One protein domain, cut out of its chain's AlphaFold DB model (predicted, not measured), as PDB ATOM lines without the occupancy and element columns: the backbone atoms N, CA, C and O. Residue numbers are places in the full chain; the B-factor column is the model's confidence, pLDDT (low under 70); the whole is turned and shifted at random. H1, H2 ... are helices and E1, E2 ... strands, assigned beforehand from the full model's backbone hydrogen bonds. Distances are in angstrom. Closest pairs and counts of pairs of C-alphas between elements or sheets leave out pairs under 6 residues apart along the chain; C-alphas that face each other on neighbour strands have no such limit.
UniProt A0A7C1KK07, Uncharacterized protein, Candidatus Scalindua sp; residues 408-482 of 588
ATOM      1  N   LEU A 408     134.268 105.753  54.900       85.12
ATOM      2  CA  LEU A 408     135.540 106.187  55.459       85.12
ATOM      3  C   LEU A 408     135.507 107.717  55.545       85.12
ATOM      4  O   LEU A 408     135.379 108.376  54.514       85.12
ATOM      5  N   TYR A 409     135.572 108.285  56.748       82.38
ATOM      6  CA  TYR A 409     135.483 109.738  56.954       82.38
ATOM      7  C   TYR A 409     136.423 110.226  58.059       82.38
ATOM      8  O   TYR A 409     136.759 109.476  58.972       82.38
ATOM      9  N   ALA A 410     136.833 111.493  57.990       83.50
ATOM     10  CA  ALA A 410     137.565 112.161  59.062       83.50
ATOM     11  C   ALA A 410     136.605 112.970  59.949       83.50
ATOM     12  O   ALA A 410     135.610 113.517  59.466       83.50
ATOM     13  N   ARG A 411     136.903 113.077  61.246       80.69
ATOM     14  CA  ARG A 411     136.160 113.917  62.199       80.69
ATOM     15  C   ARG A 411     137.133 114.633  63.134       80.69
ATOM     16  O   ARG A 411     138.052 114.010  63.659       80.69
ATOM     17  N   ASP A 412     136.892 115.920  63.376       77.69
ATOM     18  CA  ASP A 412     137.599 116.682  64.413       77.69
ATOM     19  C   ASP A 412     137.177 116.181  65.803       77.69
ATOM     20  O   ASP A 412     135.987 116.143  66.130       77.69
ATOM     21  N   ILE A 413     138.156 115.776  66.611       74.38
ATOM     22  CA  ILE A 413     137.987 115.374  68.006       74.38
ATOM     23  C   ILE A 413     138.976 116.166  68.858       74.38
ATOM     24  O   ILE A 413     140.047 115.693  69.231       74.38
ATOM     25  N   SER A 414     138.568 117.382  69.220       66.94
ATOM     26  CA  SER A 414     139.202 118.191  70.267       66.94
ATOM     27  C   SER A 414     140.731 118.282  70.114       66.94
ATOM     28  O   SER A 414     141.481 117.875  71.006       66.94
ATOM     29  N   ALA A 415     141.161 118.871  68.993       64.75
ATOM     30  CA  ALA A 415     142.553 119.099  68.587       64.75
ATOM     31  C   ALA A 415     143.306 117.912  67.947       64.75
ATOM     32  O   ALA A 415     144.528 117.989  67.790       64.75
ATOM     33  N   SER A 416     142.600 116.882  67.472       68.62
ATOM     34  CA  SER A 416     143.099 115.994  66.411       68.62
ATOM     35  C   SER A 416     142.020 115.690  65.362       68.62
ATOM     36  O   SER A 416     140.825 115.811  65.624       68.62
ATOM     37  N   SER A 417     142.446 115.339  64.146       75.94
ATOM     38  CA  SER A 417     141.570 114.818  63.089       75.94
ATOM     39  C   SER A 417     141.725 113.304  63.078       75.94
ATOM     40  O   SER A 417     142.820 112.796  62.841       75.94
ATOM     41  N   GLU A 418     140.643 112.597  63.390       81.00
ATOM     42  CA  GLU A 418     140.643 111.146  63.551       81.00
ATOM     43  C   GLU A 418     139.848 110.482  62.420       81.00
ATOM     44  O   GLU A 418     138.823 111.004  61.972       81.00
ATOM     45  N   LEU A 419     140.323 109.326  61.956       85.88
ATOM     46  CA  LEU A 419     139.744 108.574  60.845       85.88
ATOM     47  C   LEU A 419     138.743 107.536  61.364       85.88
ATOM     48  O   LEU A 419     139.042 106.791  62.299       85.88
ATOM     49  N   PHE A 420     137.584 107.437  60.719       85.12
ATOM     50  CA  PHE A 420     136.494 106.540  61.094       85.12
ATOM     51  C   PHE A 420     136.063 105.662  59.930       85.12
ATOM     52  O   PHE A 420     135.821 106.148  58.825       85.12
ATOM     53  N   GLY A 421     135.915 104.369  60.214       87.81
ATOM     54  CA  GLY A 421     135.145 103.442  59.401       87.81
ATOM     55  C   GLY A 421     133.731 103.316  59.966       87.81
ATOM     56  O   GLY A 421     133.560 103.206  61.182       87.81
ATOM     57  N   MET A 422     132.721 103.302  59.099       83.31
ATOM     58  CA  MET A 422     131.342 102.985  59.481       83.31
ATOM     59  C   MET A 422     130.748 101.946  58.531       83.31
ATOM     60  O   MET A 422     130.905 102.061  57.316       83.31
ATOM     61  N   ASP A 423     130.088 100.929  59.084       83.00
ATOM     62  CA  ASP A 423     129.406  99.892  58.302       83.00
ATOM     63  C   ASP A 423     127.954 100.265  57.939       83.00
ATOM     64  O   ASP A 423     127.424 101.301  58.347       83.00
ATOM     65  N   GLU A 424     127.298  99.391  57.175       78.38
ATOM     66  CA  GLU A 424     125.902  99.535  56.735       78.38
ATOM     67  C   GLU A 424     124.875  99.529  57.885       78.38
ATOM     68  O   GLU A 424     123.727  99.928  57.693       78.38
ATOM     69  N   GLY A 425     125.285  99.096  59.083       77.06
ATOM     70  CA  GLY A 425     124.518  99.177  60.324       77.06
ATOM     71  C   GLY A 425     124.862 100.408  61.169       77.06
ATOM     72  O   GLY A 425     124.484 100.473  62.338       77.06
ATOM     73  N   GLY A 426     125.616 101.369  60.633       77.12
ATOM     74  CA  GLY A 426     126.029 102.560  61.370       77.12
ATOM     75  C   GLY A 426     126.954 102.268  62.558       77.12
ATOM     76  O   GLY A 426     127.049 103.090  63.470       77.12
ATOM     77  N   ASN A 427     127.615 101.104  62.609       78.00
ATOM     78  CA  ASN A 427     128.578 100.819  63.669       78.00
ATOM     79  C   ASN A 427     129.867 101.594  63.390       78.00
ATOM     80  O   ASN A 427     130.508 101.399  62.360       78.00
ATOM     81  N   GLU A 428     130.241 102.467  64.321       82.62
ATOM     82  CA  GLU A 428     131.361 103.393  64.172       82.62
ATOM     83  C   GLU A 428     132.624 102.799  64.819       82.62
ATOM     84  O   GLU A 428     132.645 102.489  66.019       82.62
ATOM     85  N   ALA A 429     133.687 102.655  64.025       82.19
ATOM     86  CA  ALA A 429     135.008 102.228  64.466       82.19
ATOM     87  C   ALA A 429     136.038 103.325  64.171       82.19
ATOM     88  O   ALA A 429     136.227 103.716  63.018       82.19
ATOM     89  N   GLN A 430     136.725 103.805  65.208       82.69
ATOM     90  CA  GLN A 430     137.881 104.677  65.023       82.69
ATOM     91  C   GLN A 430     139.056 103.847  64.493       82.69
ATOM     92  O   GLN A 430     139.355 102.782  65.030       82.69
ATOM     93  N   LEU A 431     139.694 104.317  63.422       83.38
ATOM     94  CA  LEU A 431     140.804 103.638  62.742       83.38
ATOM     95  C   LEU A 431     142.173 104.222  63.128       83.38
ATOM     96  O   LEU A 431     143.194 103.562  62.956       83.38
ATOM     97  N   THR A 432     142.201 105.443  63.666       79.69
ATOM     98  CA  THR A 432     143.392 106.093  64.233       79.69
ATOM     99  C   THR A 432     143.354 106.032  65.763       79.69
ATOM    100  O   THR A 432     142.355 106.375  66.384       79.69
ATOM    101  N   GLY A 433     144.434 105.572  66.397       62.88
ATOM    102  CA  GLY A 433     144.432 105.195  67.823       62.88
ATOM    103  C   GLY A 433     144.427 106.337  68.851       62.88
ATOM    104  O   GLY A 433     144.658 106.072  70.028       62.88
ATOM    105  N   ASN A 434     144.214 107.593  68.446       60.38
ATOM    106  CA  ASN A 434     144.283 108.747  69.342       60.38
ATOM    107  C   ASN A 434     142.878 109.167  69.782       60.38
ATOM    108  O   ASN A 434     142.111 109.759  69.027       60.38
ATOM    109  N   THR A 435     142.530 108.899  71.037       59.94
ATOM    110  CA  THR A 435     141.273 109.395  71.614       59.94
ATOM    111  C   THR A 435     141.577 110.223  72.853       59.94
ATOM    112  O   THR A 435     142.516 109.919  73.583       59.94
ATOM    113  N   ASN A 436     140.818 111.294  73.078       58.00
ATOM    114  CA  ASN A 436     140.977 112.156  74.257       58.00
ATOM    115  C   ASN A 436     139.858 111.930  75.301       58.00
ATOM    116  O   ASN A 436     139.920 112.471  76.402       58.00
ATOM    117  N   GLU A 437     138.845 111.116  74.977       61.69
ATOM    118  CA  GLU A 437     137.682 110.818  75.828       61.69
ATOM    119  C   GLU A 437     137.828 109.476  76.568       61.69
ATOM    120  O   GLU A 437     137.144 108.504  76.242       61.69
ATOM    121  N   TYR A 438     138.695 109.406  77.576       66.69
ATOM    122  CA  TYR A 438     138.792 108.214  78.426       66.69
ATOM    123  C   TYR A 438     137.757 108.223  79.564       66.69
ATOM    124  O   TYR A 438     137.504 109.278  80.153       66.69
ATOM    125  N   PRO A 439     137.189 107.058  79.938       72.75
ATOM    126  CA  PRO A 439     136.535 106.878  81.229       72.75
ATOM    127  C   PRO A 439     137.496 107.257  82.361       72.75
ATOM    128  O   PRO A 439     138.688 106.953  82.297       72.75
ATOM    129  N   SER A 440     136.997 107.895  83.420       69.38
ATOM    130  CA  SER A 440     137.832 108.349  84.545       69.38
ATOM    131  C   SER A 440     138.471 107.208  85.352       69.38
ATOM    132  O   SER A 440     139.379 107.441  86.141       69.38
ATOM    133  N   ASP A 441     137.985 105.985  85.161       70.00
ATOM    134  CA  ASP A 441     138.485 104.715  85.688       70.00
ATOM    135  C   ASP A 441     139.419 103.967  84.710       70.00
ATOM    136  O   ASP A 441     140.087 103.017  85.113       70.00
ATOM    137  N   MET A 442     139.531 104.423  83.455       66.69
ATOM    138  CA  MET A 442     140.433 103.886  82.422       66.69
ATOM    139  C   MET A 442     141.371 104.972  81.867       66.69
ATOM    140  O   MET A 442     141.565 105.095  80.658       66.69
ATOM    141  N   VAL A 443     141.950 105.782  82.760       60.00
ATOM    142  CA  VAL A 443     142.973 106.778  82.406       60.00
ATOM    143  C   VAL A 443     144.172 106.083  81.753       60.00
ATOM    144  O   VAL A 443     144.683 105.101  82.291       60.00
ATOM    145  N   VAL A 444     144.665 106.628  80.636       56.81
ATOM    146  CA  VAL A 444     145.924 106.191  80.011       56.81
ATOM    147  C   VAL A 444     147.092 106.468  80.959       56.81
ATOM    148  O   VAL A 444     147.621 107.578  81.038       56.81
ATOM    149  N   SER A 445     147.479 105.439  81.707       66.56
ATOM    150  CA  SER A 445     148.742 105.351  82.435       66.56
ATOM    151  C   SER A 445     149.769 104.565  81.611       66.56
ATOM    152  O   SER A 445     149.478 104.078  80.515       66.56
ATOM    153  N   ALA A 446     150.969 104.368  82.164       64.06
ATOM    154  CA  ALA A 446     151.954 103.444  81.596       64.06
ATOM    155  C   ALA A 446     151.439 101.988  81.494       64.06
ATOM    156  O   ALA A 446     151.979 101.208  80.715       64.06
ATOM    157  N   ASP A 447     150.392 101.638  82.250       63.75
ATOM    158  CA  ASP A 447     149.770 100.309  82.301       63.75
ATOM    159  C   ASP A 447     148.674 100.112  81.228       63.75
ATOM    160  O   ASP A 447     148.267  98.980  80.963       63.75
ATOM    161  N   TYR A 448     148.199 101.204  80.610       66.00
ATOM    162  CA  TYR A 448     147.115 101.220  79.615       66.00
ATOM    163  C   TYR A 448     147.467 102.077  78.375       66.00
ATOM    164  O   TYR A 448     146.700 102.970  78.014       66.00
ATOM    165  N   PRO A 449     148.607 101.836  77.690       63.47
ATOM    166  CA  PRO A 449     149.131 102.729  76.645       63.47
ATOM    167  C   PRO A 449     148.285 102.798  75.363       63.47
ATOM    168  O   PRO A 449     148.433 103.737  74.590       63.47
ATOM    169  N   TYR A 450     147.412 101.812  75.134       67.62
ATOM    170  CA  TYR A 450     146.457 101.785  74.027       67.62
ATOM    171  C   TYR A 450     145.088 101.361  74.561       67.62
ATOM    172  O   TYR A 450     144.973 100.312  75.210       67.62
ATOM    173  N   VAL A 451     144.064 102.177  74.296       67.81
ATOM    174  CA  VAL A 451     142.661 101.924  74.648       67.81
ATOM    175  C   VAL A 451     141.779 102.348  73.475       67.81
ATOM    176  O   VAL A 451     141.558 103.537  73.263       67.81
ATOM    177  N   ASN A 452     141.257 101.376  72.728       72.25
ATOM    178  CA  ASN A 452     140.403 101.630  71.570       72.25
ATOM    179  C   ASN A 452     138.922 101.672  72.000       72.25
ATOM    180  O   ASN A 452     138.419 100.678  72.543       72.25
ATOM    181  N   PRO A 453     138.194 102.787  71.784       74.81
ATOM    182  CA  PRO A 453     136.751 102.831  71.956       74.81
ATOM    183  C   PRO A 453     136.027 102.298  70.715       74.81
ATOM    184  O   PRO A 453     136.276 102.725  69.589       74.81
ATOM    185  N   ARG A 454     135.048 101.421  70.931       74.56
ATOM    186  CA  ARG A 454     134.123 100.927  69.905       74.56
ATOM    187  C   ARG A 454     132.700 101.343  70.255       74.56
ATOM    188  O   ARG A 454     132.233 101.064  71.359       74.56
ATOM    189  N   LYS A 455     131.991 101.985  69.322       74.56
ATOM    190  CA  LYS A 455     130.638 102.515  69.540       74.56
ATOM    191  C   LYS A 455     129.615 101.742  68.705       74.56
ATOM    192  O   LYS A 455     129.569 101.870  67.485       74.56
ATOM    193  N   GLN A 456     128.768 100.963  69.371       73.44
ATOM    194  CA  GLN A 456     127.686 100.210  68.738       73.44
ATOM    195  C   GLN A 456     126.370 100.981  68.899       73.44
ATOM    196  O   GLN A 456     125.719 100.904  69.945       73.44
ATOM    197  N   ILE A 457     125.984 101.740  67.867       66.81
ATOM    198  CA  ILE A 457     124.881 102.712  67.955       66.81
ATOM    199  C   ILE A 457     123.547 102.030  68.292       66.81
ATOM    200  O   ILE A 457     122.887 102.452  69.239       66.81
ATOM    201  N   TYR A 458     123.189 100.929  67.620       54.53
ATOM    202  CA  TYR A 458     121.940 100.199  67.900       54.53
ATOM    203  C   TYR A 458     121.857  99.581  69.304       54.53
ATOM    204  O   TYR A 458     120.757  99.347  69.796       54.53
ATOM    205  N   ALA A 459     122.993  99.313  69.953       69.19
ATOM    206  CA  ALA A 459     123.022  98.801  71.324       69.19
ATOM    207  C   ALA A 459     123.035  99.925  72.379       69.19
ATOM    208  O   ALA A 459     122.828  99.655  73.558       69.19
ATOM    209  N   GLY A 460     123.321 101.171  71.979       73.88
ATOM    210  CA  GLY A 460     123.573 102.281  72.903       73.88
ATOM    211  C   GLY A 460     124.887 102.157  73.692       73.88
ATOM    212  O   GLY A 460     125.057 102.844  74.696       73.88
ATOM    213  N   VAL A 461     125.815 101.289  73.267       72.88
ATOM    214  CA  VAL A 461     127.036 100.947  74.022       72.88
ATOM    215  C   VAL A 461     128.281 101.592  73.401       72.88
ATOM    216  O   VAL A 461     128.524 101.466  72.199       72.88
ATOM    217  N   LYS A 462     129.111 102.227  74.240       76.12
ATOM    218  CA  LYS A 462     130.502 102.615  73.936       76.12
ATOM    219  C   LYS A 462     131.426 101.745  74.796       76.12
ATOM    220  O   LYS A 462     131.514 101.950  76.003       76.12
ATOM    221  N   THR A 463     132.064 100.749  74.189       79.44
ATOM    222  CA  THR A 463     132.991  99.825  74.862       79.44
ATOM    223  C   THR A 463     134.409 100.361  74.744       79.44
ATOM    224  O   THR A 463     134.832 100.690  73.642       79.44
ATOM    225  N   TYR A 464     135.160 100.398  75.841       78.88
ATOM    226  CA  TYR A 464     136.581 100.749  75.841       78.88
ATOM    227  C   TYR A 464     137.410  99.490  76.090       78.88
ATOM    228  O   TYR A 464     137.190  98.792  77.080       78.88
ATOM    229  N   ILE A 465     138.342  99.177  75.189       78.69
ATOM    230  CA  ILE A 465     139.197  97.991  75.301       78.69
ATOM    231  C   ILE A 465     140.649  98.445  75.371       78.69
ATOM    232  O   ILE A 465     141.193  98.932  74.382       78.69
ATOM    233  N   SER A 466     141.302  98.238  76.519       80.62
ATOM    234  CA  SER A 466     142.765  98.251  76.542       80.62
ATOM    235  C   SER A 466     143.274  96.947  75.946       80.62
ATOM    236  O   SER A 466     143.387  95.937  76.641       80.62
ATOM    237  N   GLU A 467     143.548  96.959  74.645       79.00
ATOM    238  CA  GLU A 467     144.056  95.789  73.921       79.00
ATOM    239  C   GLU A 467     145.367  95.297  74.537       79.00
ATOM    240  O   GLU A 467     145.556  94.095  74.717       79.00
ATOM    241  N   HIS A 468     146.218  96.231  74.971       77.62
ATOM    242  CA  HIS A 468     147.447  95.920  75.687       77.62
ATOM    243  C   HIS A 468     147.174  95.120  76.968       77.62
ATOM    244  O   HIS A 468     147.687  94.011  77.118       77.62
ATOM    245  N   LYS A 469     146.303  95.616  77.862       80.75
ATOM    246  CA  LYS A 469     146.031  94.923  79.127       80.75
ATOM    247  C   LYS A 469     145.259  93.616  78.944       80.75
ATOM    248  O   LYS A 469     145.505  92.653  79.666       80.75
ATOM    249  N   ALA A 470     144.361  93.554  77.961       83.88
ATOM    250  CA  ALA A 470     143.649  92.327  77.612       83.88
ATOM    251  C   ALA A 470     144.617  91.222  77.148       83.88
ATOM    252  O   ALA A 470     144.482  90.071  77.566       83.88
ATOM    253  N   LEU A 471     145.621  91.573  76.339       85.50
ATOM    254  CA  LEU A 471     146.650  90.642  75.874       85.50
ATOM    255  C   LEU A 471     147.646  90.248  76.982       85.50
ATOM    256  O   LEU A 471     148.079  89.096  77.002       85.50
ATOM    257  N   GLU A 472     147.966  91.134  77.937       84.69
ATOM    258  CA  GLU A 472     148.757  90.771  79.128       84.69
ATOM    259  C   GLU A 472     148.023  89.726  79.979       84.69
ATOM    260  O   GLU A 472     148.573  88.668  80.288       84.69
ATOM    261  N   LEU A 473     146.753  89.987  80.308       87.81
ATOM    262  CA  LEU A 473     145.927  89.077  81.104       87.81
ATOM    263  C   LEU A 473     145.722  87.726  80.401       87.81
ATOM    264  O   LEU A 473     145.725  86.685  81.060       87.81
ATOM    265  N   LEU A 474     145.601  87.716  79.068       90.69
ATOM    266  CA  LEU A 474     145.533  86.488  78.272       90.69
ATOM    267  C   LEU A 474     146.855  85.700  78.302       90.69
ATOM    268  O   LEU A 474     146.841  84.472  78.402       90.69
ATOM    269  N   GLN A 475     147.995  86.393  78.253       90.00
ATOM    270  CA  GLN A 475     149.326  85.790  78.335       90.00
ATOM    271  C   GLN A 475     149.563  85.124  79.696       90.00
ATOM    272  O   GLN A 475     150.011  83.976  79.752       90.00
ATOM    273  N   ASP A 476     149.217  85.803  80.788       89.06
ATOM    274  CA  ASP A 476     149.366  85.260  82.140       89.06
ATOM    275  C   ASP A 476     148.341  84.152  82.438       89.06
ATOM    276  O   ASP A 476     148.664  83.168  83.118       89.06
ATOM    277  N   PHE A 477     147.141  84.229  81.851       93.19
ATOM    278  CA  PHE A 477     146.174  83.132  81.859       93.19
ATOM    279  C   PHE A 477     146.724  81.884  81.150       93.19
ATOM    280  O   PHE A 477     146.747  80.813  81.757       93.19
ATOM    281  N   PHE A 478     147.232  81.992  79.916       93.69
ATOM    282  CA  PHE A 478     147.802  80.839  79.201       93.69
ATOM    283  C   PHE A 478     149.050  80.263  79.886       93.69
ATOM    284  O   PHE A 478     149.229  79.044  79.864       93.69
ATOM    285  N   ARG A 479     149.867  81.084  80.560       92.81
ATOM    286  CA  ARG A 479     150.961  80.595  81.423       92.81
ATOM    287  C   ARG A 479     150.433  79.814  82.625       92.81
ATOM    288  O   ARG A 479     150.927  78.729  82.914       92.81
ATOM    289  N   THR A 480     149.387  80.315  83.282       93.31
ATOM    290  CA  THR A 480     148.752  79.654  84.436       93.31
ATOM    291  C   THR A 480     148.060  78.340  84.045       93.31
ATOM    292  O   THR A 480     148.055  77.396  84.830       93.31
ATOM    293  N   GLN A 481     147.520  78.242  82.825       96.19
ATOM    294  CA  GLN A 481     146.976  76.994  82.271       96.19
ATOM    295  C   GLN A 481     148.051  76.043  81.700       96.19
ATOM    296  O   GLN A 481     147.709  74.962  81.229       96.19
ATOM    297  N   GLY A 482     149.338  76.422  81.699       93.31
ATOM    298  CA  GLY A 482     150.419  75.622  81.106       93.31
ATOM    299  C   GLY A 482     150.372  75.509  79.575       93.31
ATOM    300  O   GLY A 482     151.031  74.642  79.009       93.31
TER     301      GLY A 482
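AT A GLANCE: This is residues 408 to 482 of the 588 residues of an uncharacterized protein of Candidatus Scalindua sp (UniProt A0A7C1KK07). A strongly twisted wall of five short strands, E1 to E5, leads into one helix, H1, whose residues 471 to 480 stick out with 481 and 482 as an arm. The 75 printed residues hold E1 E2 E3 E4 E5 H1 in that order, class mixed; the strands form an antiparallel meander, each the neighbour of the one before. The whole is loose, radius of gyration of the C-alphas 14.7 A, spanning 44 by 28 by 20 A.

HOW THE PARTS SIT: E1, residues 408 to 412, and E2, residues 417 to 422, form a hairpin, with N 411 and O 418 2.9 A apart. E3, residues 428 to 430, forms hairpins with E2, N 421 to O 429 2.9 A, and with E4, residues 452 to 456, N 428 to O 455 3.3 A. E4 and E5, residues 461 to 465, form a hairpin, N 454 to O 463 2.8 A. These N and O pairs are within hydrogen-bond range. H1, residues 467 to 480, is not on the sheet; in it every O i to N i+4 pair is within range.

IN THESE COORDINATES: E1 begins at C-alpha 408 (135.540, 106.187, 55.459). E2 is 16.1 A long and H1 19.8 A, ending at C-alpha 480 (148.752, 79.654, 84.436).

THE WHOLE: The printed part has no cut. The link from E3 to E4 is long, 21 residues. Confidence is under 70 in 23 residues, among them 442 to 451.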